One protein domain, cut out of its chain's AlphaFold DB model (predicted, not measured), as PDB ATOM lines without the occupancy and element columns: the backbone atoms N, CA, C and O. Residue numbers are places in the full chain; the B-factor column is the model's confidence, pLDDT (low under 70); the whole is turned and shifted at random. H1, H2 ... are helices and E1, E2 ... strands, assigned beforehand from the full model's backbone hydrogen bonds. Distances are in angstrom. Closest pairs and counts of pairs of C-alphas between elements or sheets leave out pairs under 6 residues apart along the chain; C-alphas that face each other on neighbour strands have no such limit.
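This is residues 82 to 125, 322 to 366, 404 to 417 and 439 to 490 of the 490 residues of an uncharacterized protein of Chlamydomonas schloesseri (UniProt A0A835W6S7). One broad sheet of ten strands, E2 E1 E10 E9 E8 E7 E6 E5 E4 E3, curls like part of a barrel and stays open, with E2 and E3 apart at its two edges. Residues 82 to 96, with no named element, run through the hollow of the curl, and the short helix H1 lies beyond the end of E5, away from the sheet. The printed part has 155 residues, in the order E1 E2 E3 E4 E5 H1 E6 E7 E8 E9 E10; the class is mostly strand and the sheet is mixed. The whole is loose, with a radius of gyration of the C-alphas of 18.7 A and spans of 60 by 41 by 35 A.

After residues 82 to 96, E1 holds residues 97 to 105, 25.9 A long, from C-alpha 97 at (-20.509, -8.537, -33.412). E2 is residues 110 to 119, 30.1 A. E3 is residues 323 to 330, 22.6 A, E4 residues 335 to 345, 32.2 A, and E5 residues 348 to 357, 31.0 A. H1, residues 359 to 366, spans 11.3 A and ends with C-alpha 366 at (-9.775, 30.503, -12.499). E6 is residues 405 to 413, 27.2 A; E7, 442 to 448, 20.0 A; E8, 452 to 460, 27.0 A; E9, 466 to 474, 27.1 A. E10, residues 483 to 489, 20.3 A, ends with C-alpha 489 at (-18.465, -7.888, -47.332).

The sheet is twisted; from edge to edge its strands' lines turn by 72 degrees and the way across it by 127 degrees. At the edge strand E2, the hairpin E1 and E2 is antiparallel at 171 degrees, with N 98 and O 118 2.8 A apart. E1 and E10 are parallel at 10 degrees, with N 99 and O 486 2.8 A apart. E7 E8 E9 E10 form a meander, each strand the antiparallel neighbour of the one before; N 485 and O 470, N 455 and O 471, and N 444 and O 456 are 2.9, 2.9 and 2.8 A apart. E6 is antiparallel to E7, with N 410 and O 445 at 2.9 A, and to E5, with N 409 and O 351 at 2.8 A. E3 E4 E5 form a second meander, with N 352 and O 340, and N 326 and O 339, each 2.8 A apart; E3 is the other edge strand. H1 is not on the sheet; its closest C-alpha to E4 is that of Ala 359, 7.0 A from that of Thr 335. In H1 every O i to N i+4 pair is within hydrogen-bond range.

The two C-alphas farthest apart, those of Arg 366 and Thr 463, are 62.1 A apart. Residues 126 to 321, 367 to 403 and 418 to 438 are cut out, with C-alpha gaps of 42.6, 22.2 and 8.2 A. Of the links printed whole, none is long. Mean pLDDT of the printed part is 88.4; residues 86 to 95, 122, 362 to 366 and 439 are under 70.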
ATOM      1  N   VAL A  82      -4.613   3.215 -38.076       90.75
ATOM      2  CA  VAL A  82      -3.993   2.125 -37.309       90.75
ATOM      3  C   VAL A  82      -4.816   1.783 -36.064       90.75
ATOM      4  O   VAL A  82      -5.116   0.618 -35.818       90.75
ATOM      5  N   LEU A  83      -5.195   2.802 -35.291       89.81
ATOM      6  CA  LEU A  83      -5.717   2.678 -33.928       89.81
ATOM      7  C   LEU A  83      -7.225   2.569 -33.805       89.81
ATOM      8  O   LEU A  83      -7.685   2.379 -32.686       89.81
ATOM      9  N   VAL A  84      -7.972   2.808 -34.877       82.94
ATOM     10  CA  VAL A  84      -9.445   2.778 -34.969       82.94
ATOM     11  C   VAL A  84      -9.875   2.044 -36.241       82.94
ATOM     12  O   VAL A  84     -10.971   1.489 -36.288       82.94
ATOM     13  N   GLY A  85      -9.002   2.018 -37.256       72.56
ATOM     14  CA  GLY A  85      -9.301   1.525 -38.593       72.56
ATOM     15  C   GLY A  85     -10.137   2.487 -39.415       72.56
ATOM     16  O   GLY A  85     -10.633   3.498 -38.914       72.56
ATOM     17  N   SER A  86     -10.320   2.169 -40.698       60.41
ATOM     18  CA  SER A  86     -11.267   2.949 -41.493       60.41
ATOM     19  C   SER A  86     -12.690   2.753 -40.954       60.41
ATOM     20  O   SER A  86     -13.048   1.684 -40.460       60.41
ATOM     21  N   LYS A  87     -13.544   3.779 -41.055       54.97
ATOM     22  CA  LYS A  87     -14.957   3.675 -40.631       54.97
ATOM     23  C   LYS A  87     -15.684   2.490 -41.282       54.97
ATOM     24  O   LYS A  87     -16.575   1.916 -40.670       54.97
ATOM     25  N   ALA A  88     -15.293   2.137 -42.508       50.16
ATOM     26  CA  ALA A  88     -15.802   0.972 -43.227       50.16
ATOM     27  C   ALA A  88     -15.241  -0.350 -42.683       50.16
ATOM     28  O   ALA A  88     -15.928  -1.364 -42.714       50.16
ATOM     29  N   GLU A  89     -14.003  -0.340 -42.178       47.84
ATOM     30  CA  GLU A  89     -13.367  -1.505 -41.565       47.84
ATOM     31  C   GLU A  89     -14.003  -1.906 -40.248       47.84
ATOM     32  O   GLU A  89     -13.900  -3.081 -39.924       47.84
ATOM     33  N   GLY A  90     -14.624  -0.971 -39.511       49.62
ATOM     34  CA  GLY A  90     -15.152  -1.259 -38.178       49.62
ATOM     35  C   GLY A  90     -14.105  -2.037 -37.391       49.62
ATOM     36  O   GLY A  90     -14.323  -3.185 -37.034       49.62
ATOM     37  N   LEU A  91     -12.902  -1.483 -37.259       40.81
ATOM     38  CA  LEU A  91     -11.742  -2.284 -36.866       40.81
ATOM     39  C   LEU A  91     -11.748  -2.629 -35.366       40.81
ATOM     40  O   LEU A  91     -11.079  -3.567 -34.950       40.81
ATOM     41  N   PHE A  92     -12.608  -1.943 -34.601       48.12
ATOM     42  CA  PHE A  92     -13.287  -2.477 -33.409       48.12
ATOM     43  C   PHE A  92     -14.800  -2.331 -33.564       48.12
ATOM     44  O   PHE A  92     -15.485  -1.700 -32.758       48.12
ATOM     45  N   GLY A  93     -15.332  -2.855 -34.662       47.78
ATOM     46  CA  GLY A  93     -16.744  -3.152 -34.809       47.78
ATOM     47  C   GLY A  93     -17.111  -3.895 -33.550       47.78
ATOM     48  O   GLY A  93     -16.378  -4.811 -33.193       47.78
ATOM     49  N   VAL A  94     -18.098  -3.356 -32.830       58.03
ATOM     50  CA  VAL A  94     -18.353  -3.620 -31.410       58.03
ATOM     51  C   VAL A  94     -17.949  -5.057 -31.086       58.03
ATOM     52  O   VAL A  94     -18.652  -5.967 -31.523       58.03
ATOM     53  N   PRO A  95     -16.773  -5.286 -30.472       63.25
ATOM     54  CA  PRO A  95     -16.260  -6.631 -30.280       63.25
ATOM     55  C   PRO A  95     -17.354  -7.497 -29.674       63.25
ATOM     56  O   PRO A  95     -18.042  -7.069 -28.743       63.25
ATOM     57  N   GLY A  96     -17.557  -8.681 -30.246       79.69
ATOM     58  CA  GLY A  96     -18.804  -9.408 -30.051       79.69
ATOM     59  C   GLY A  96     -19.891  -9.039 -31.068       79.69
ATOM     60  O   GLY A  96     -21.064  -9.001 -30.703       79.69
ATOM     61  N   THR A  97     -19.536  -8.733 -32.322       85.06
ATOM     62  CA  THR A  97     -20.509  -8.537 -33.412       85.06
ATOM     63  C   THR A  97     -20.170  -9.351 -34.654       85.06
ATOM     64  O   THR A  97     -19.014  -9.479 -35.050       85.06
ATOM     65  N   ALA A  98     -21.208  -9.898 -35.281       89.62
ATOM     66  CA  ALA A  98     -21.160 -10.511 -36.598       89.62
ATOM     67  C   ALA A  98     -21.861  -9.584 -37.597       89.62
ATOM     68  O   ALA A  98     -23.007  -9.192 -37.370       89.62
ATOM     69  N   LYS A  99     -21.187  -9.230 -38.691       91.75
ATOM     70  CA  LYS A  99     -21.684  -8.335 -39.734       91.75
ATOM     71  C   LYS A  99     -21.632  -9.024 -41.097       91.75
ATOM     72  O   LYS A  99     -20.610  -9.576 -41.486       91.75
ATOM     73  N   LEU A 100     -22.719  -8.936 -41.849       93.25
ATOM     74  CA  LEU A 100     -22.771  -9.315 -43.256       93.25
ATOM     75  C   LEU A 100     -23.189  -8.090 -44.056       93.25
ATOM     76  O   LEU A 100     -24.236  -7.511 -43.774       93.25
ATOM     77  N   SER A 101     -22.383  -7.696 -45.034       94.50
ATOM     78  CA  SER A 101     -22.714  -6.645 -45.987       94.50
ATOM     79  C   SER A 101     -22.749  -7.230 -47.388       94.50
ATOM     80  O   SER A 101     -21.811  -7.901 -47.798       94.50
ATOM     81  N   ILE A 102     -23.818  -6.960 -48.127       95.81
ATOM     82  CA  ILE A 102     -23.948  -7.331 -49.536       95.81
ATOM     83  C   ILE A 102     -24.141  -6.041 -50.308       95.81
ATOM     84  O   ILE A 102     -25.060  -5.273 -50.003       95.81
ATOM     85  N   SER A 103     -23.273  -5.793 -51.282       95.12
ATOM     86  CA  SER A 103     -23.336  -4.597 -52.112       95.12
ATOM     87  C   SER A 103     -23.498  -4.948 -53.587       95.12
ATOM     88  O   SER A 103     -22.893  -5.879 -54.103       95.12
ATOM     89  N   SER A 104     -24.339  -4.188 -54.280       96.44
ATOM     90  CA  SER A 104     -24.493  -4.259 -55.730       96.44
ATOM     91  C   SER A 104     -24.502  -2.848 -56.292       96.44
ATOM     92  O   SER A 104     -25.094  -1.944 -55.699       96.44
ATOM     93  N   ALA A 105     -23.828  -2.646 -57.419       94.69
ATOM     94  CA  ALA A 105     -23.765  -1.366 -58.104       94.69
ATOM     95  C   ALA A 105     -23.998  -1.559 -59.603       94.69
ATOM     96  O   ALA A 105     -23.457  -2.476 -60.221       94.69
ATOM     97  N   THR A 106     -24.795  -0.674 -60.188       95.56
ATOM     98  CA  THR A 106     -25.044  -0.614 -61.624       95.56
ATOM     99  C   THR A 106     -24.106   0.392 -62.283       95.56
ATOM    100  O   THR A 106     -23.614   1.339 -61.664       95.56
ATOM    101  N   THR A 107     -23.906   0.244 -63.589       93.19
ATOM    102  CA  THR A 107     -23.177   1.228 -64.405       93.19
ATOM    103  C   THR A 107     -23.894   2.577 -64.492       93.19
ATOM    104  O   THR A 107     -23.253   3.588 -64.762       93.19
ATOM    105  N   SER A 108     -25.203   2.615 -64.218       92.69
ATOM    106  CA  SER A 108     -26.008   3.841 -64.163       92.69
ATOM    107  C   SER A 108     -25.821   4.657 -62.876       92.69
ATOM    108  O   SER A 108     -26.498   5.668 -62.701       92.69
ATOM    109  N   GLY A 109     -24.919   4.236 -61.981       92.75
ATOM    110  CA  GLY A 109     -24.595   4.960 -60.751       92.75
ATOM    111  C   GLY A 109     -25.541   4.675 -59.584       92.75
ATOM    112  O   GLY A 109     -25.457   5.358 -58.563       92.75
ATOM    113  N   VAL A 110     -26.425   3.679 -59.705       96.38
ATOM    114  CA  VAL A 110     -27.253   3.194 -58.593       96.38
ATOM    115  C   VAL A 110     -26.486   2.109 -57.849       96.38
ATOM    116  O   VAL A 110     -25.943   1.195 -58.463       96.38
ATOM    117  N   SER A 111     -26.462   2.167 -56.525       96.94
ATOM    118  CA  SER A 111     -25.932   1.093 -55.692       96.94
ATOM    119  C   SER A 111     -26.852   0.800 -54.522       96.94
ATOM    120  O   SER A 111     -27.412   1.717 -53.929       96.94
ATOM    121  N   ILE A 112     -26.980  -0.472 -54.168       97.38
ATOM    122  CA  ILE A 112     -27.734  -0.934 -53.006       97.38
ATOM    123  C   ILE A 112     -26.766  -1.701 -52.120       97.38
ATOM    124  O   ILE A 112     -26.059  -2.591 -52.585       97.38
ATOM    125  N   THR A 113     -26.714  -1.337 -50.845       96.50
ATOM    126  CA  THR A 113     -25.956  -2.057 -49.824       96.50
ATOM    127  C   THR A 113     -26.900  -2.474 -48.711       96.50
ATOM    128  O   THR A 113     -27.533  -1.626 -48.085       96.50
ATOM    129  N   THR A 114     -26.969  -3.771 -48.445       96.56
ATOM    130  CA  THR A 114     -27.711  -4.324 -47.311       96.56
ATOM    131  C   THR A 114     -26.713  -4.807 -46.277       96.56
ATOM    132  O   THR A 114     -25.803  -5.565 -46.596       96.56
ATOM    133  N   THR A 115     -26.877  -4.378 -45.033       94.81
ATOM    134  CA  THR A 115     -26.029  -4.771 -43.914       94.81
ATOM    135  C   THR A 115     -26.883  -5.392 -42.820       94.81
ATOM    136  O   THR A 115     -27.814  -4.762 -42.329       94.81
ATOM    137  N   ALA A 116     -26.539  -6.600 -42.391       94.31
ATOM    138  CA  ALA A 116     -27.082  -7.233 -41.195       94.31
ATOM    139  C   ALA A 116     -25.995  -7.285 -40.119       94.31
ATOM    140  O   ALA A 116     -24.853  -7.634 -40.410       94.31
ATOM    141  N   THR A 117     -26.336  -6.929 -38.882       91.50
ATOM    142  CA  THR A 117     -25.421  -6.948 -37.736       91.50
ATOM    143  C   THR A 117     -26.081  -7.642 -36.552       91.50
ATOM    144  O   THR A 117     -27.155  -7.237 -36.111       91.50
ATOM    145  N   SER A 118     -25.422  -8.658 -36.004       91.06
ATOM    146  CA  SER A 118     -25.839  -9.383 -34.801       91.06
ATOM    147  C   SER A 118     -24.799  -9.218 -33.695       91.06
ATOM    148  O   SER A 118     -23.603  -9.201 -33.980       91.06
ATOM    149  N   SER A 119     -25.232  -9.100 -32.439       87.62
ATOM    150  CA  SER A 119     -24.336  -9.107 -31.278       87.62
ATOM    151  C   SER A 119     -24.190 -10.525 -30.723       87.62
ATOM    152  O   SER A 119     -25.194 -11.158 -30.410       87.62
ATOM    153  N   THR A 120     -22.962 -10.998 -30.536       79.94
ATOM    154  CA  THR A 120     -22.633 -12.334 -30.007       79.94
ATOM    155  C   THR A 120     -22.434 -12.360 -28.484       79.94
ATOM    156  O   THR A 120     -22.056 -13.388 -27.930       79.94
ATOM    157  N   GLY A 121     -22.678 -11.242 -27.788       77.25
ATOM    158  CA  GLY A 121     -22.568 -11.151 -26.327       77.25
ATOM    159  C   GLY A 121     -23.737 -11.792 -25.565       77.25
ATOM    160  O   GLY A 121     -24.814 -11.995 -26.117       77.25
ATOM    161  N   ALA A 122     -23.535 -12.044 -24.265       67.31
ATOM    162  CA  ALA A 122     -24.489 -12.724 -23.373       67.31
ATOM    163  C   ALA A 122     -25.861 -12.027 -23.227       67.31
ATOM    164  O   ALA A 122     -26.845 -12.672 -22.887       67.31
ATOM    165  N   ALA A 123     -25.937 -10.725 -23.515       73.06
ATOM    166  CA  ALA A 123     -27.184  -9.970 -23.626       73.06
ATOM    167  C   ALA A 123     -27.470  -9.686 -25.108       73.06
ATOM    168  O   ALA A 123     -27.343  -8.547 -25.569       73.06
ATOM    169  N   SER A 124     -27.760 -10.740 -25.876       70.44
ATOM    170  CA  SER A 124     -27.953 -10.633 -27.319       70.44
ATOM    171  C   SER A 124     -29.164  -9.752 -27.620       70.44
ATOM    172  O   SER A 124     -30.310 -10.062 -27.297       70.44
ATOM    173  N   LYS A 125     -28.907  -8.597 -28.237       82.19
ATOM    174  CA  LYS A 125     -29.972  -7.808 -28.855       82.19
ATOM    175  C   LYS A 125     -30.436  -8.543 -30.116       82.19
ATOM    176  O   LYS A 125     -29.623  -9.245 -30.730       82.19
ATOM    177  N   ARG A 322       6.400  10.629 -43.923       91.25
ATOM    178  CA  ARG A 322       6.261   9.427 -43.087       91.25
ATOM    179  C   ARG A 322       5.598   9.678 -41.743       91.25
ATOM    180  O   ARG A 322       5.146   8.714 -41.136       91.25
ATOM    181  N   GLN A 323       5.570  10.917 -41.255       94.19
ATOM    182  CA  GLN A 323       5.156  11.259 -39.891       94.19
ATOM    183  C   GLN A 323       3.941  12.175 -39.903       94.19
ATOM    184  O   GLN A 323       3.887  13.139 -40.655       94.19
ATOM    185  N   HIS A 324       2.963  11.883 -39.057       94.25
ATOM    186  CA  HIS A 324       1.762  12.694 -38.913       94.25
ATOM    187  C   HIS A 324       1.513  12.925 -37.428       94.25
ATOM    188  O   HIS A 324       1.234  11.982 -36.693       94.25
ATOM    189  N   VAL A 325       1.577  14.178 -36.993       96.62
ATOM    190  CA  VAL A 325       1.240  14.599 -35.631       96.62
ATOM    191  C   VAL A 325      -0.053  15.396 -35.705       96.62
ATOM    192  O   VAL A 325      -0.184  16.294 -36.532       96.62
ATOM    193  N   ALA A 326      -1.013  15.107 -34.836       97.00
ATOM    194  CA  ALA A 326      -2.187  15.942 -34.660       97.00
ATOM    195  C   ALA A 326      -2.519  16.099 -33.182       97.00
ATOM    196  O   ALA A 326      -2.566  15.123 -32.443       97.00
ATOM    197  N   MET A 327      -2.798  17.329 -32.774       97.62
ATOM    198  CA  MET A 327      -3.315  17.666 -31.458       97.62
ATOM    199  C   MET A 327      -4.722  18.233 -31.614       97.62
ATOM    200  O   MET A 327      -4.975  19.036 -32.513       97.62
ATOM    201  N   GLN A 328      -5.643  17.826 -30.749       96.56
ATOM    202  CA  GLN A 328      -7.023  18.294 -30.742       96.56
ATOM    203  C   GLN A 328      -7.442  18.690 -29.327       96.56
ATOM    204  O   GLN A 328      -7.187  17.972 -28.366       96.56
ATOM    205  N   LEU A 329      -8.123  19.823 -29.211       95.94
ATOM    206  CA  LEU A 329      -8.854  20.251 -28.026       95.94
ATOM    207  C   LEU A 329     -10.338  20.052 -28.305       95.94
ATOM    208  O   LEU A 329     -10.903  20.703 -29.180       95.94
ATOM    209  N   LEU A 330     -10.972  19.144 -27.575       92.56
ATOM    210  CA  LEU A 330     -12.352  18.718 -27.768       92.56
ATOM    211  C   LEU A 330     -13.247  19.227 -26.629       92.56
ATOM    212  O   LEU A 330     -12.782  19.642 -25.569       92.56
ATOM    213  N   GLN A 331     -14.561  19.169 -26.861       88.94
ATOM    214  CA  GLN A 331     -15.599  19.428 -25.851       88.94
ATOM    215  C   GLN A 331     -15.469  20.786 -25.134       88.94
ATOM    216  O   GLN A 331     -15.685  20.896 -23.928       88.94
ATOM    217  N   GLY A 332     -15.114  21.838 -25.872       89.31
ATOM    218  CA  GLY A 332     -14.879  23.163 -25.304       89.31
ATOM    219  C   GLY A 332     -13.550  23.272 -24.557       89.31
ATOM    220  O   GLY A 332     -13.469  23.998 -23.569       89.31
ATOM    221  N   GLY A 333     -12.538  22.518 -24.996       88.25
ATOM    222  CA  GLY A 333     -11.215  22.481 -24.377       88.25
ATOM    223  C   GLY A 333     -11.163  21.678 -23.080       88.25
ATOM    224  O   GLY A 333     -10.270  21.913 -22.277       88.25
ATOM    225  N   LYS A 334     -12.120  20.767 -22.858       91.69
ATOM    226  CA  LYS A 334     -12.135  19.862 -21.698       91.69
ATOM    227  C   LYS A 334     -11.312  18.604 -21.925       91.69
ATOM    228  O   LYS A 334     -10.810  18.046 -20.966       91.69
ATOM    229  N   THR A 335     -11.143  18.176 -23.168       93.94
ATOM    230  CA  THR A 335     -10.365  16.976 -23.489       93.94
ATOM    231  C   THR A 335      -9.275  17.342 -24.481       93.94
ATOM    232  O   THR A 335      -9.565  17.960 -25.504       93.94
ATOM    233  N   ALA A 336      -8.034  16.970 -24.191       96.31
ATOM    234  CA  ALA A 336      -6.921  17.070 -25.123       96.31
ATOM    235  C   ALA A 336      -6.640  15.685 -25.713       96.31
ATOM    236  O   ALA A 336      -6.595  14.706 -24.976       96.31
ATOM    237  N   SER A 337      -6.455  15.608 -27.027       96.50
ATOM    238  CA  SER A 337      -6.099  14.384 -27.744       96.50
ATOM    239  C   SER A 337      -4.841  14.633 -28.569       96.50
ATOM    240  O   SER A 337      -4.751  15.639 -29.276       96.50
ATOM    241  N   LEU A 338      -3.866  13.734 -28.472       97.69
ATOM    242  CA  LEU A 338      -2.655  13.707 -29.282       97.69
ATOM    243  C   LEU A 338      -2.655  12.422 -30.103       97.69
ATOM    244  O   LEU A 338      -2.849  11.334 -29.572       97.69
ATOM    245  N   LEU A 339      -2.403  12.554 -31.397       97.12
ATOM    246  CA  LEU A 339      -2.339  11.467 -32.356       97.12
ATOM    247  C   LEU A 339      -1.003  11.544 -33.083       97.12
ATOM    248  O   LEU A 339      -0.674  12.577 -33.667       97.12
ATOM    249  N   TYR A 340      -0.258  10.448 -33.078       97.50
ATOM    250  CA  TYR A 340       0.999  10.320 -33.800       97.50
ATOM    251  C   TYR A 340       0.955   9.083 -34.692       97.50
ATOM    252  O   TYR A 340       0.717   7.979 -34.216       97.50
ATOM    253  N   GLY A 341       1.145   9.263 -35.994       96.69
ATOM    254  CA  GLY A 341       1.228   8.183 -36.971       96.69
ATOM    255  C   GLY A 341       2.595   8.174 -37.636       96.69
ATOM    256  O   GLY A 341       3.122   9.239 -37.962       96.69
ATOM    257  N   TYR A 342       3.148   6.984 -37.873       96.44
ATOM    258  CA  TYR A 342       4.442   6.830 -38.535       96.44
ATOM    259  C   TYR A 342       4.474   5.659 -39.521       96.44
ATOM    260  O   TYR A 342       4.163   4.525 -39.164       96.44
ATOM    261  N   CYS A 343       4.897   5.910 -40.758       94.94
ATOM    262  CA  CYS A 343       5.150   4.885 -41.770       94.94
ATOM    263  C   CYS A 343       6.605   4.407 -41.679       94.94
ATOM    264  O   CYS A 343       7.512   5.085 -42.163       94.94
ATOM    265  N   LEU A 344       6.826   3.228 -41.089       93.44
ATOM    266  CA  LEU A 344       8.164   2.631 -40.971       93.44
ATOM    267  C   LEU A 344       8.728   2.246 -42.344       93.44
ATOM    268  O   LEU A 344       9.856   2.595 -42.687       93.44
ATOM    269  N   GLN A 345       7.917   1.536 -43.125       92.62
ATOM    270  CA  GLN A 345       8.232   1.049 -44.466       92.62
ATOM    271  C   GLN A 345       6.929   0.813 -45.246       92.62
ATOM    272  O   GLN A 345       5.856   0.779 -44.631       92.62
ATOM    273  N   PRO A 346       6.971   0.632 -46.580       88.75
ATOM    274  CA  PRO A 346       5.783   0.279 -47.348       88.75
ATOM    275  C   PRO A 346       5.074  -0.938 -46.743       88.75
ATOM    276  O   PRO A 346       5.654  -2.011 -46.609       88.75
ATOM    277  N   GLY A 347       3.819  -0.751 -46.337       89.19
ATOM    278  CA  GLY A 347       3.013  -1.798 -45.712       89.19
ATOM    279  C   GLY A 347       3.114  -1.908 -44.190       89.19
ATOM    280  O   GLY A 347       2.327  -2.660 -43.632       89.19
ATOM    281  N   VAL A 348       3.983  -1.159 -43.499       95.00
ATOM    282  CA  VAL A 348       4.030  -1.142 -42.023       95.00
ATOM    283  C   VAL A 348       3.836   0.272 -41.486       95.00
ATOM    284  O   VAL A 348       4.598   1.189 -41.798       95.00
ATOM    285  N   THR A 349       2.823   0.449 -40.643       95.81
ATOM    286  CA  THR A 349       2.455   1.748 -40.066       95.81
ATOM    287  C   THR A 349       2.223   1.617 -38.568       95.81
ATOM    288  O   THR A 349       1.558   0.686 -38.128       95.81
ATOM    289  N   LEU A 350       2.743   2.562 -37.793       97.44
ATOM    290  CA  LEU A 350       2.528   2.690 -36.356       97.44
ATOM    291  C   LEU A 350       1.562   3.837 -36.061       97.44
ATOM    292  O   LEU A 350       1.537   4.840 -36.776       97.44
ATOM    293  N   GLY A 351       0.799   3.697 -34.983       97.19
ATOM    294  CA  GLY A 351      -0.079   4.735 -34.464       97.19
ATOM    295  C   GLY A 351       0.010   4.806 -32.944       97.19
ATOM    296  O   GLY A 351       0.042   3.776 -32.277       97.19
ATOM    297  N   VAL A 352       0.022   6.018 -32.403       97.62
ATOM    298  CA  VAL A 352      -0.072   6.311 -30.971       97.62
ATOM    299  C   VAL A 352      -1.185   7.332 -30.760       97.62
ATOM    300  O   VAL A 352      -1.297   8.298 -31.519       97.62
ATOM    301  N   SER A 353      -2.014   7.116 -29.745       97.31
ATOM    302  CA  SER A 353      -3.000   8.082 -29.268       97.31
ATOM    303  C   SER A 353      -2.842   8.298 -27.774       97.31
ATOM    304  O   SER A 353      -2.665   7.333 -27.034       97.31
ATOM    305  N   ALA A 354      -2.974   9.542 -27.338       97.38
ATOM    306  CA  ALA A 354      -3.087   9.913 -25.937       97.38
ATOM    307  C   ALA A 354      -4.297  10.830 -25.763       97.38
ATOM    308  O   ALA A 354      -4.453  11.773 -26.538       97.38
ATOM    309  N   GLU A 355      -5.128  10.589 -24.756       96.44
ATOM    310  CA  GLU A 355      -6.237  11.470 -24.397       96.44
ATOM    311  C   GLU A 355      -6.181  11.824 -22.911       96.44
ATOM    312  O   GLU A 355      -5.917  10.982 -22.057       96.44
ATOM    313  N   ALA A 356      -6.420  13.094 -22.598       95.44
ATOM    314  CA  ALA A 356      -6.399  13.607 -21.235       95.44
ATOM    315  C   ALA A 356      -7.607  14.512 -20.986       95.44
ATOM    316  O   ALA A 356      -7.927  15.375 -21.811       95.44
ATOM    317  N   ASP A 357      -8.247  14.360 -19.827       93.62
ATOM    318  CA  ASP A 357      -9.194  15.354 -19.322       93.62
ATOM    319  C   ASP A 357      -8.410  16.541 -18.751       93.62
ATOM    320  O   ASP A 357      -7.665  16.417 -17.781       93.62
ATOM    321  N   VAL A 358      -8.568  17.701 -19.376       91.88
ATOM    322  CA  VAL A 358      -7.921  18.966 -19.011       91.88
ATOM    323  C   VAL A 358      -8.897  19.952 -18.361       91.88
ATOM    324  O   VAL A 358      -8.509  21.080 -18.036       91.88
ATOM    325  N   ALA A 359     -10.151  19.553 -18.104       86.75
ATOM    326  CA  ALA A 359     -11.149  20.411 -17.467       86.75
ATOM    327  C   ALA A 359     -10.666  20.941 -16.104       86.75
ATOM    328  O   ALA A 359     -10.848  22.126 -15.801       86.75
ATOM    329  N   GLY A 360      -9.967  20.104 -15.327       74.25
ATOM    330  CA  GLY A 360      -9.420  20.457 -14.011       74.25
ATOM    331  C   GLY A 360      -8.402  21.606 -14.032       74.25
ATOM    332  O   GLY A 360      -8.394  22.438 -13.124       74.25
ATOM    333  N   VAL A 361      -7.602  21.731 -15.099       75.69
ATOM    334  CA  VAL A 361      -6.573  22.782 -15.227       75.69
ATOM    335  C   VAL A 361      -7.215  24.164 -15.348       75.69
ATOM    336  O   VAL A 361      -6.778  25.135 -14.726       75.69
ATOM    337  N   SER A 362      -8.299  24.255 -16.122       68.31
ATOM    338  CA  SER A 362      -9.012  25.515 -16.338       68.31
ATOM    339  C   SER A 362      -9.726  26.013 -15.075       68.31
ATOM    340  O   SER A 362      -9.721  27.215 -14.796       68.31
ATOM    341  N   ALA A 363     -10.275  25.095 -14.271       67.25
ATOM    342  CA  ALA A 363     -10.900  25.410 -12.990       67.25
ATOM    343  C   ALA A 363      -9.867  25.880 -11.953       67.25
ATOM    344  O   ALA A 363     -10.081  26.903 -11.301       67.25
ATOM    345  N   ALA A 364      -8.718  25.201 -11.863       65.00
ATOM    346  CA  ALA A 364      -7.626  25.590 -10.971       65.00
ATOM    347  C   ALA A 364      -7.065  26.983 -11.313       65.00
ATOM    348  O   ALA A 364      -6.829  27.795 -10.419       65.00
ATOM    349  N   ARG A 365      -6.923  27.306 -12.608       66.75
ATOM    350  CA  ARG A 365      -6.442  28.627 -13.044       66.75
ATOM    351  C   ARG A 365      -7.435  29.750 -12.734       66.75
ATOM    352  O   ARG A 365      -7.004  30.822 -12.319       66.75
ATOM    353  N   ARG A 366      -8.747  29.518 -12.892       66.19
ATOM    354  CA  ARG A 366      -9.775  30.503 -12.499       66.19
ATOM    355  C   ARG A 366      -9.794  30.736 -10.993       66.19
ATOM    356  O   ARG A 366      -9.858  31.884 -10.580       66.19
ATOM    357  N   PRO A 404      -4.197  10.085 -17.901       94.19
ATOM    358  CA  PRO A 404      -4.425  10.076 -19.336       94.19
ATOM    359  C   PRO A 404      -4.541   8.643 -19.860       94.19
ATOM    360  O   PRO A 404      -3.861   7.732 -19.384       94.19
ATOM    361  N   THR A 405      -5.400   8.449 -20.857       95.56
ATOM    362  CA  THR A 405      -5.532   7.177 -21.563       95.56
ATOM    363  C   THR A 405      -4.585   7.164 -22.753       95.56
ATOM    364  O   THR A 405      -4.439   8.156 -23.467       95.56
ATOM    365  N   PHE A 406      -3.924   6.032 -22.980       96.69
ATOM    366  CA  PHE A 406      -2.987   5.865 -24.087       96.69
ATOM    367  C   PHE A 406      -3.324   4.613 -24.878       96.69
ATOM    368  O   PHE A 406      -3.765   3.612 -24.319       96.69
ATOM    369  N   ALA A 407      -3.074   4.644 -26.182       96.75
ATOM    370  CA  ALA A 407      -3.068   3.444 -26.997       96.75
ATOM    371  C   ALA A 407      -1.953   3.493 -28.034       96.75
ATOM    372  O   ALA A 407      -1.636   4.547 -28.587       96.75
ATOM    373  N   VAL A 408      -1.384   2.328 -28.311       97.56
ATOM    374  CA  VAL A 408      -0.355   2.116 -29.324       97.56
ATOM    375  C   VAL A 408      -0.821   0.992 -30.228       97.56
ATOM    376  O   VAL A 408      -1.414   0.018 -29.770       97.56
ATOM    377  N   GLY A 409      -0.566   1.116 -31.520       97.00
ATOM    378  CA  GLY A 409      -0.906   0.079 -32.471       97.00
ATOM    379  C   GLY A 409       0.006   0.057 -33.678       97.00
ATOM    380  O   GLY A 409       0.770   0.988 -33.941       97.00
ATOM    381  N   ALA A 410      -0.111  -1.031 -34.423       97.12
ATOM    382  CA  ALA A 410       0.598  -1.262 -35.665       97.12
ATOM    383  C   ALA A 410      -0.350  -1.857 -36.710       97.12
ATOM    384  O   ALA A 410      -1.257  -2.621 -36.380       97.12
ATOM    385  N   SER A 411      -0.131  -1.514 -37.975       95.69
ATOM    386  CA  SER A 411      -0.791  -2.104 -39.133       95.69
ATOM    387  C   SER A 411       0.258  -2.672 -40.075       95.69
ATOM    388  O   SER A 411       1.214  -1.985 -40.430       95.69
ATOM    389  N   PHE A 412       0.041  -3.912 -40.496       95.62
ATOM    390  CA  PHE A 412       0.880  -4.667 -41.408       95.62
ATOM    391  C   PHE A 412       0.051  -5.042 -42.634       95.62
ATOM    392  O   PHE A 412      -1.016  -5.641 -42.507       95.62
ATOM    393  N   ARG A 413       0.529  -4.700 -43.826       93.31
ATOM    394  CA  ARG A 413       0.023  -5.239 -45.086       93.31
ATOM    395  C   ARG A 413       0.784  -6.519 -45.376       93.31
ATOM    396  O   ARG A 413       2.008  -6.504 -45.479       93.31
ATOM    397  N   LEU A 414       0.050  -7.612 -45.491       92.38
ATOM    398  CA  LEU A 414       0.595  -8.899 -45.863       92.38
ATOM    399  C   LEU A 414       0.870  -8.884 -47.369       92.38
ATOM    400  O   LEU A 414       0.005  -8.451 -48.138       92.38
ATOM    401  N   PRO A 415       2.054  -9.326 -47.820       86.38
ATOM    402  CA  PRO A 415       2.253  -9.585 -49.234       86.38
ATOM    403  C   PRO A 415       1.233 -10.635 -49.668       86.38
ATOM    404  O   PRO A 415       0.950 -11.574 -48.922       86.38
ATOM    405  N   ALA A 416       0.672 -10.472 -50.863       81.75
ATOM    406  CA  ALA A 416      -0.213 -11.489 -51.394       81.75
ATOM    407  C   ALA A 416       0.529 -12.827 -51.438       81.75
ATOM    408  O   ALA A 416       1.700 -12.877 -51.838       81.75
ATOM    409  N   ALA A 417      -0.137 -13.896 -50.994       74.50
ATOM    410  CA  ALA A 417       0.439 -15.227 -51.046       74.50
ATOM    411  C   ALA A 417       0.875 -15.490 -52.489       74.50
ATOM    412  O   ALA A 417       0.060 -15.438 -53.413       74.50
ATOM    413  N   SER A 439      -4.487  -9.805 -53.709       59.69
ATOM    414  CA  SER A 439      -5.104  -9.320 -52.484       59.69
ATOM    415  C   SER A 439      -4.077  -9.325 -51.358       59.69
ATOM    416  O   SER A 439      -3.535 -10.359 -50.980       59.69
ATOM    417  N   SER A 440      -3.751  -8.133 -50.854       78.38
ATOM    418  CA  SER A 440      -2.903  -7.998 -49.672       78.38
ATOM    419  C   SER A 440      -3.799  -8.020 -48.446       78.38
ATOM    420  O   SER A 440      -4.597  -7.101 -48.223       78.38
ATOM    421  N   GLY A 441      -3.674  -9.080 -47.650       91.69
ATOM    422  CA  GLY A 441      -4.272  -9.117 -46.325       91.69
ATOM    423  C   GLY A 441      -3.749  -7.960 -45.466       91.69
ATOM    424  O   GLY A 441      -2.697  -7.375 -45.734       91.69
ATOM    425  N   VAL A 442      -4.483  -7.585 -44.425       93.38
ATOM    426  CA  VAL A 442      -4.061  -6.560 -43.467       93.38
ATOM    427  C   VAL A 442      -4.239  -7.084 -42.055       93.38
ATOM    428  O   VAL A 442      -5.333  -7.493 -41.678       93.38
ATOM    429  N   VAL A 443      -3.174  -7.009 -41.266       94.81
ATOM    430  CA  VAL A 443      -3.193  -7.282 -39.831       94.81
ATOM    431  C   VAL A 443      -3.048  -5.967 -39.092       94.81
ATOM    432  O   VAL A 443      -2.199  -5.149 -39.445       94.81
ATOM    433  N   LYS A 444      -3.857  -5.745 -38.064       95.75
ATOM    434  CA  LYS A 444      -3.677  -4.625 -37.143       95.75
ATOM    435  C   LYS A 444      -3.699  -5.122 -35.710       95.75
ATOM    436  O   LYS A 444      -4.467  -6.019 -35.378       95.75
ATOM    437  N   VAL A 445      -2.863  -4.522 -34.875       96.12
ATOM    438  CA  VAL A 445      -2.780  -4.815 -33.444       96.12
ATOM    439  C   VAL A 445      -2.812  -3.496 -32.691       96.12
ATOM    440  O   VAL A 445      -2.195  -2.524 -33.128       96.12
ATOM    441  N   LYS A 446      -3.529  -3.456 -31.571       96.19
ATOM    442  CA  LYS A 446      -3.606  -2.311 -30.667       96.19
ATOM    443  C   LYS A 446      -3.522  -2.789 -29.223       96.19
ATOM    444  O   LYS A 446      -4.200  -3.743 -28.857       96.19
ATOM    445  N   ALA A 447      -2.748  -2.080 -28.418       96.56
ATOM    446  CA  ALA A 447      -2.745  -2.179 -26.966       96.56
ATOM    447  C   ALA A 447      -3.144  -0.821 -26.381       96.56
ATOM    448  O   ALA A 447      -2.683   0.221 -26.858       96.56
ATOM    449  N   ALA A 448      -4.008  -0.823 -25.373       96.19
ATOM    450  CA  ALA A 448      -4.439   0.371 -24.663       96.19
ATOM    451  C   ALA A 448      -4.081   0.290 -23.171       96.19
ATOM    452  O   ALA A 448      -3.882  -0.787 -22.611       96.19
ATOM    453  N   SER A 449      -3.963   1.454 -22.532       96.31
ATOM    454  CA  SER A 449      -3.540   1.598 -21.134       96.31
ATOM    455  C   SER A 449      -4.541   1.038 -20.123       96.31
ATOM    456  O   SER A 449      -4.201   0.880 -18.958       96.31
ATOM    457  N   ASP A 450      -5.771   0.765 -20.553       94.75
ATOM    458  CA  ASP A 450      -6.812   0.105 -19.763       94.75
ATOM    459  C   ASP A 450      -6.655  -1.425 -19.724       94.75
ATOM    460  O   ASP A 450      -7.513  -2.104 -19.172       94.75
ATOM    461  N   GLY A 451      -5.590  -1.974 -20.323       96.12
ATOM    462  CA  GLY A 451      -5.385  -3.417 -20.429       96.12
ATOM    463  C   GLY A 451      -5.994  -4.046 -21.675       96.12
ATOM    464  O   GLY A 451      -5.816  -5.239 -21.904       96.12
ATOM    465  N   THR A 452      -6.691  -3.282 -22.513       94.12
ATOM    466  CA  THR A 452      -7.304  -3.830 -23.720       94.12
ATOM    467  C   THR A 452      -6.241  -4.155 -24.773       94.12
ATOM    468  O   THR A 452      -5.543  -3.267 -25.268       94.12
ATOM    469  N   LEU A 453      -6.194  -5.417 -25.207       95.69
ATOM    470  CA  LEU A 453      -5.502  -5.847 -26.422       95.69
ATOM    471  C   LEU A 453      -6.535  -6.105 -27.520       95.69
ATOM    472  O   LEU A 453      -7.570  -6.728 -27.290       95.69
ATOM    473  N   SER A 454      -6.280  -5.635 -28.734       93.88
ATOM    474  CA  SER A 454      -7.169  -5.863 -29.870       93.88
ATOM    475  C   SER A 454      -6.396  -6.220 -31.128       93.88
ATOM    476  O   SER A 454      -5.369  -5.612 -31.433       93.88
ATOM    477  N   VAL A 455      -6.912  -7.193 -31.873       94.44
ATOM    478  CA  VAL A 455      -6.330  -7.687 -33.121       94.44
ATOM    479  C   VAL A 455      -7.399  -7.684 -34.203       94.44
ATOM    480  O   VAL A 455      -8.540  -8.079 -33.965       94.44
ATOM    481  N   LEU A 456      -7.010  -7.264 -35.403       93.56
ATOM    482  CA  LEU A 456      -7.806  -7.400 -36.610       93.56
ATOM    483  C   LEU A 456      -6.997  -8.109 -37.689       93.56
ATOM    484  O   LEU A 456      -5.874  -7.709 -37.988       93.56
ATOM    485  N   TYR A 457      -7.608  -9.106 -38.313       94.00
ATOM    486  CA  TYR A 457      -7.150  -9.710 -39.555       94.00
ATOM    487  C   TYR A 457      -8.163  -9.406 -40.652       94.00
ATOM    488  O   TYR A 457      -9.367  -9.535 -40.451       94.00
ATOM    489  N   ARG A 458      -7.686  -9.011 -41.825       92.25
ATOM    490  CA  ARG A 458      -8.523  -8.784 -42.993       92.25
ATOM    491  C   ARG A 458      -7.895  -9.423 -44.203       92.25
ATOM    492  O   ARG A 458      -6.703  -9.247 -44.429       92.25
ATOM    493  N   ASP A 459      -8.728 -10.031 -45.025       93.44
ATOM    494  CA  ASP A 459      -8.323 -10.590 -46.297       93.44
ATOM    495  C   ASP A 459      -9.351 -10.286 -47.385       93.44
ATOM    496  O   ASP A 459     -10.511  -9.974 -47.099       93.44
ATOM    497  N   VAL A 460      -8.910 -10.358 -48.636       90.75
ATOM    498  CA  VAL A 460      -9.795 -10.347 -49.801       90.75
ATOM    499  C   VAL A 460      -9.602 -11.680 -50.507       90.75
ATOM    500  O   VAL A 460      -8.501 -12.005 -50.955       90.75
ATOM    501  N   THR A 461     -10.666 -12.470 -50.566       88.75
ATOM    502  CA  THR A 461     -10.656 -13.786 -51.194       88.75
ATOM    503  C   THR A 461     -10.378 -13.659 -52.691       88.75
ATOM    504  O   THR A 461     -10.544 -12.598 -53.297       88.75
ATOM    505  N   SER A 462     -10.012 -14.769 -53.328       84.81
ATOM    506  CA  SER A 462      -9.865 -14.830 -54.788       84.81
ATOM    507  C   SER A 462     -11.155 -14.485 -55.543       84.81
ATOM    508  O   SER A 462     -11.092 -14.059 -56.692       84.81
ATOM    509  N   THR A 463     -12.317 -14.631 -54.899       87.00
ATOM    510  CA  THR A 463     -13.632 -14.252 -55.436       87.00
ATOM    511  C   THR A 463     -13.972 -12.773 -55.229       87.00
ATOM    512  O   THR A 463     -15.055 -12.345 -55.615       87.00
ATOM    513  N   GLY A 464     -13.070 -11.981 -54.637       88.25
ATOM    514  CA  GLY A 464     -13.253 -10.548 -54.391       88.25
ATOM    515  C   GLY A 464     -14.031 -10.212 -53.115       88.25
ATOM    516  O   GLY A 464     -14.166  -9.034 -52.786       88.25
ATOM    517  N   GLN A 465     -14.494 -11.222 -52.375       91.88
ATOM    518  CA  GLN A 465     -15.171 -11.037 -51.094       91.88
ATOM    519  C   GLN A 465     -14.159 -10.612 -50.043       91.88
ATOM    520  O   GLN A 465     -13.015 -11.068 -50.029       91.88
ATOM    521  N   ARG A 466     -14.579  -9.764 -49.117       91.56
ATOM    522  CA  ARG A 466     -13.705  -9.252 -48.074       91.56
ATOM    523  C   ARG A 466     -14.101  -9.837 -46.729       91.56
ATOM    524  O   ARG A 466     -15.188  -9.583 -46.221       91.56
ATOM    525  N   LEU A 467     -13.179 -10.585 -46.139       92.62
ATOM    526  CA  LEU A 467     -13.330 -11.202 -44.828       92.62
ATOM    527  C   LEU A 467     -12.556 -10.389 -43.793       92.62
ATOM    528  O   LEU A 467     -11.387 -10.066 -43.993       92.62
ATOM    529  N   THR A 468     -13.192 -10.073 -42.674       92.25
ATOM    530  CA  THR A 468     -12.574  -9.353 -41.561       92.25
ATOM    531  C   THR A 468     -12.857 -10.092 -40.255       92.25
ATOM    532  O   THR A 468     -14.009 -10.337 -39.911       92.25
ATOM    533  N   LEU A 469     -11.807 -10.434 -39.519       92.56
ATOM    534  CA  LEU A 469     -11.850 -11.085 -38.213       92.56
ATOM    535  C   LEU A 469     -11.315 -10.116 -37.163       92.56
ATOM    536  O   LEU A 469     -10.290  -9.469 -37.377       92.56
ATOM    537  N   THR A 470     -11.988 -10.034 -36.022       91.94
ATOM    538  CA  THR A 470     -11.589  -9.173 -34.904       91.94
ATOM    539  C   THR A 470     -11.611  -9.945 -33.597       91.94
ATOM    540  O   THR A 470     -12.460 -10.812 -33.386       91.94
ATOM    541  N   ALA A 471     -10.679  -9.615 -32.712       92.19
ATOM    542  CA  ALA A 471     -10.638 -10.126 -31.354       92.19
ATOM    543  C   ALA A 471     -10.234  -9.004 -30.397       92.19
ATOM    544  O   ALA A 471      -9.299  -8.252 -30.681       92.19
ATOM    545  N   GLN A 472     -10.919  -8.909 -29.260       93.12
ATOM    546  CA  GLN A 472     -10.524  -8.073 -28.131       93.12
ATOM    547  C   GLN A 472     -10.371  -8.938 -26.880       93.12
ATOM    548  O   GLN A 472     -11.256  -9.732 -26.557       93.12
ATOM    549  N   LEU A 473      -9.265  -8.741 -26.173       94.69
ATOM    550  CA  LEU A 473      -8.928  -9.400 -24.920       94.69
ATOM    551  C   LEU A 473      -8.704  -8.340 -23.836       94.69
ATOM    552  O   LEU A 473      -8.109  -7.295 -24.103       94.69
ATOM    553  N   ASP A 474      -9.167  -8.629 -22.624       95.88
ATOM    554  CA  ASP A 474      -8.773  -7.898 -21.422       95.88
ATOM    555  C   ASP A 474      -7.477  -8.532 -20.895       95.88
ATOM    556  O   ASP A 474      -7.492  -9.624 -20.337       95.88
ATOM    557  N   ALA A 475      -6.334  -7.894 -21.149       96.44
ATOM    558  CA  ALA A 475      -5.030  -8.425 -20.754       96.44
ATOM    559  C   ALA A 475      -4.771  -8.305 -19.243       96.44
ATOM    560  O   ALA A 475      -3.836  -8.931 -18.747       96.44
ATOM    561  N   LEU A 476      -5.574  -7.515 -18.519       96.62
ATOM    562  CA  LEU A 476      -5.514  -7.438 -17.058       96.62
ATOM    563  C   LEU A 476      -6.359  -8.534 -16.401       96.62
ATOM    564  O   LEU A 476      -6.069  -8.925 -15.274       96.62
ATOM    565  N   ASP A 477      -7.371  -9.044 -17.105       96.88
ATOM    566  CA  ASP A 477      -8.244 -10.112 -16.627       96.88
ATOM    567  C   ASP A 477      -8.516 -11.161 -17.716       96.88
ATOM    568  O   ASP A 477      -9.531 -11.140 -18.418       96.88
ATOM    569  N   LEU A 478      -7.606 -12.135 -17.804       95.12
ATOM    570  CA  LEU A 478      -7.696 -13.256 -18.743       95.12
ATOM    571  C   LEU A 478      -8.832 -14.243 -18.419       95.12
ATOM    572  O   LEU A 478      -9.073 -15.159 -19.205       95.12
ATOM    573  N   THR A 479      -9.530 -14.088 -17.285       96.00
ATOM    574  CA  THR A 479     -10.704 -14.919 -16.968       96.00
ATOM    575  C   THR A 479     -11.933 -14.498 -17.773       96.00
ATOM    576  O   THR A 479     -12.849 -15.299 -17.977       96.00
ATOM    577  N   LYS A 480     -11.950 -13.262 -18.291       93.19
ATOM    578  CA  LYS A 480     -13.004 -12.784 -19.186       93.19
ATOM    579  C   LYS A 480     -12.826 -13.384 -20.575       93.19
ATOM    580  O   LYS A 480     -11.777 -13.248 -21.202       93.19
ATOM    581  N   SER A 481     -13.895 -13.979 -21.099       91.25
ATOM    582  CA  SER A 481     -13.909 -14.498 -22.466       91.25
ATOM    583  C   SER A 481     -13.565 -13.398 -23.479       91.25
ATOM    584  O   SER A 481     -14.121 -12.293 -23.395       91.25
ATOM    585  N   PRO A 482     -12.702 -13.684 -24.472       92.00
ATOM    586  CA  PRO A 482     -12.380 -12.720 -25.508       92.00
ATOM    587  C   PRO A 482     -13.630 -12.385 -26.316       92.00
ATOM    588  O   PRO A 482     -14.475 -13.237 -26.605       92.00
ATOM    589  N   ARG A 483     -13.738 -11.124 -26.723       89.88
ATOM    590  CA  ARG A 483     -14.820 -10.674 -27.592       89.88
ATOM    591  C   ARG A 483     -14.398 -10.852 -29.042       89.88
ATOM    592  O   ARG A 483     -13.507 -10.152 -29.518       89.88
ATOM    593  N   LEU A 484     -15.042 -11.785 -29.731       91.06
ATOM    594  CA  LEU A 484     -14.758 -12.105 -31.128       91.06
ATOM    595  C   LEU A 484     -15.774 -11.431 -32.050       91.06
ATOM    596  O   LEU A 484     -16.959 -11.350 -31.725       91.06
ATOM    597  N   GLY A 485     -15.319 -10.959 -33.205       90.31
ATOM    598  CA  GLY A 485     -16.183 -10.396 -34.234       90.31
ATOM    599  C   GLY A 485     -15.785 -10.847 -35.633       90.31
ATOM    600  O   GLY A 485     -14.615 -11.114 -35.911       90.31
ATOM    601  N   LEU A 486     -16.777 -10.912 -36.514       91.69
ATOM    602  CA  LEU A 486     -16.647 -11.349 -37.901       91.69
ATOM    603  C   LEU A 486     -17.392 -10.358 -38.791       91.69
ATOM    604  O   LEU A 486     -18.549 -10.051 -38.524       91.69
ATOM    605  N   ALA A 487     -16.767  -9.899 -39.870       91.69
ATOM    606  CA  ALA A 487     -17.447  -9.168 -40.925       91.69
ATOM    607  C   ALA A 487     -17.138  -9.775 -42.295       91.69
ATOM    608  O   ALA A 487     -15.981 -10.052 -42.612       91.69
ATOM    609  N   VAL A 488     -18.180  -9.965 -43.098       93.44
ATOM    610  CA  VAL A 488     -18.083 -10.407 -44.489       93.44
ATOM    611  C   VAL A 488     -18.721  -9.338 -45.363       93.44
ATOM    612  O   VAL A 488     -19.899  -9.031 -45.179       93.44
ATOM    613  N   ASP A 489     -17.953  -8.778 -46.293       92.56
ATOM    614  CA  ASP A 489     -18.465  -7.888 -47.332       92.56
ATOM    615  C   ASP A 489     -18.414  -8.623 -48.684       92.56
ATOM    616  O   ASP A 489     -17.350  -9.103 -49.093       92.56
ATOM    617  N   VAL A 490     -19.572  -8.725 -49.341       93.56
ATOM    618  CA  VAL A 490     -19.776  -9.372 -50.647       93.56
ATOM    619  C   VAL A 490     -20.026  -8.335 -51.729       93.56
ATOM    620  O   VAL A 490     -20.874  -7.425 -51.511       93.56
TER     621      VAL A 490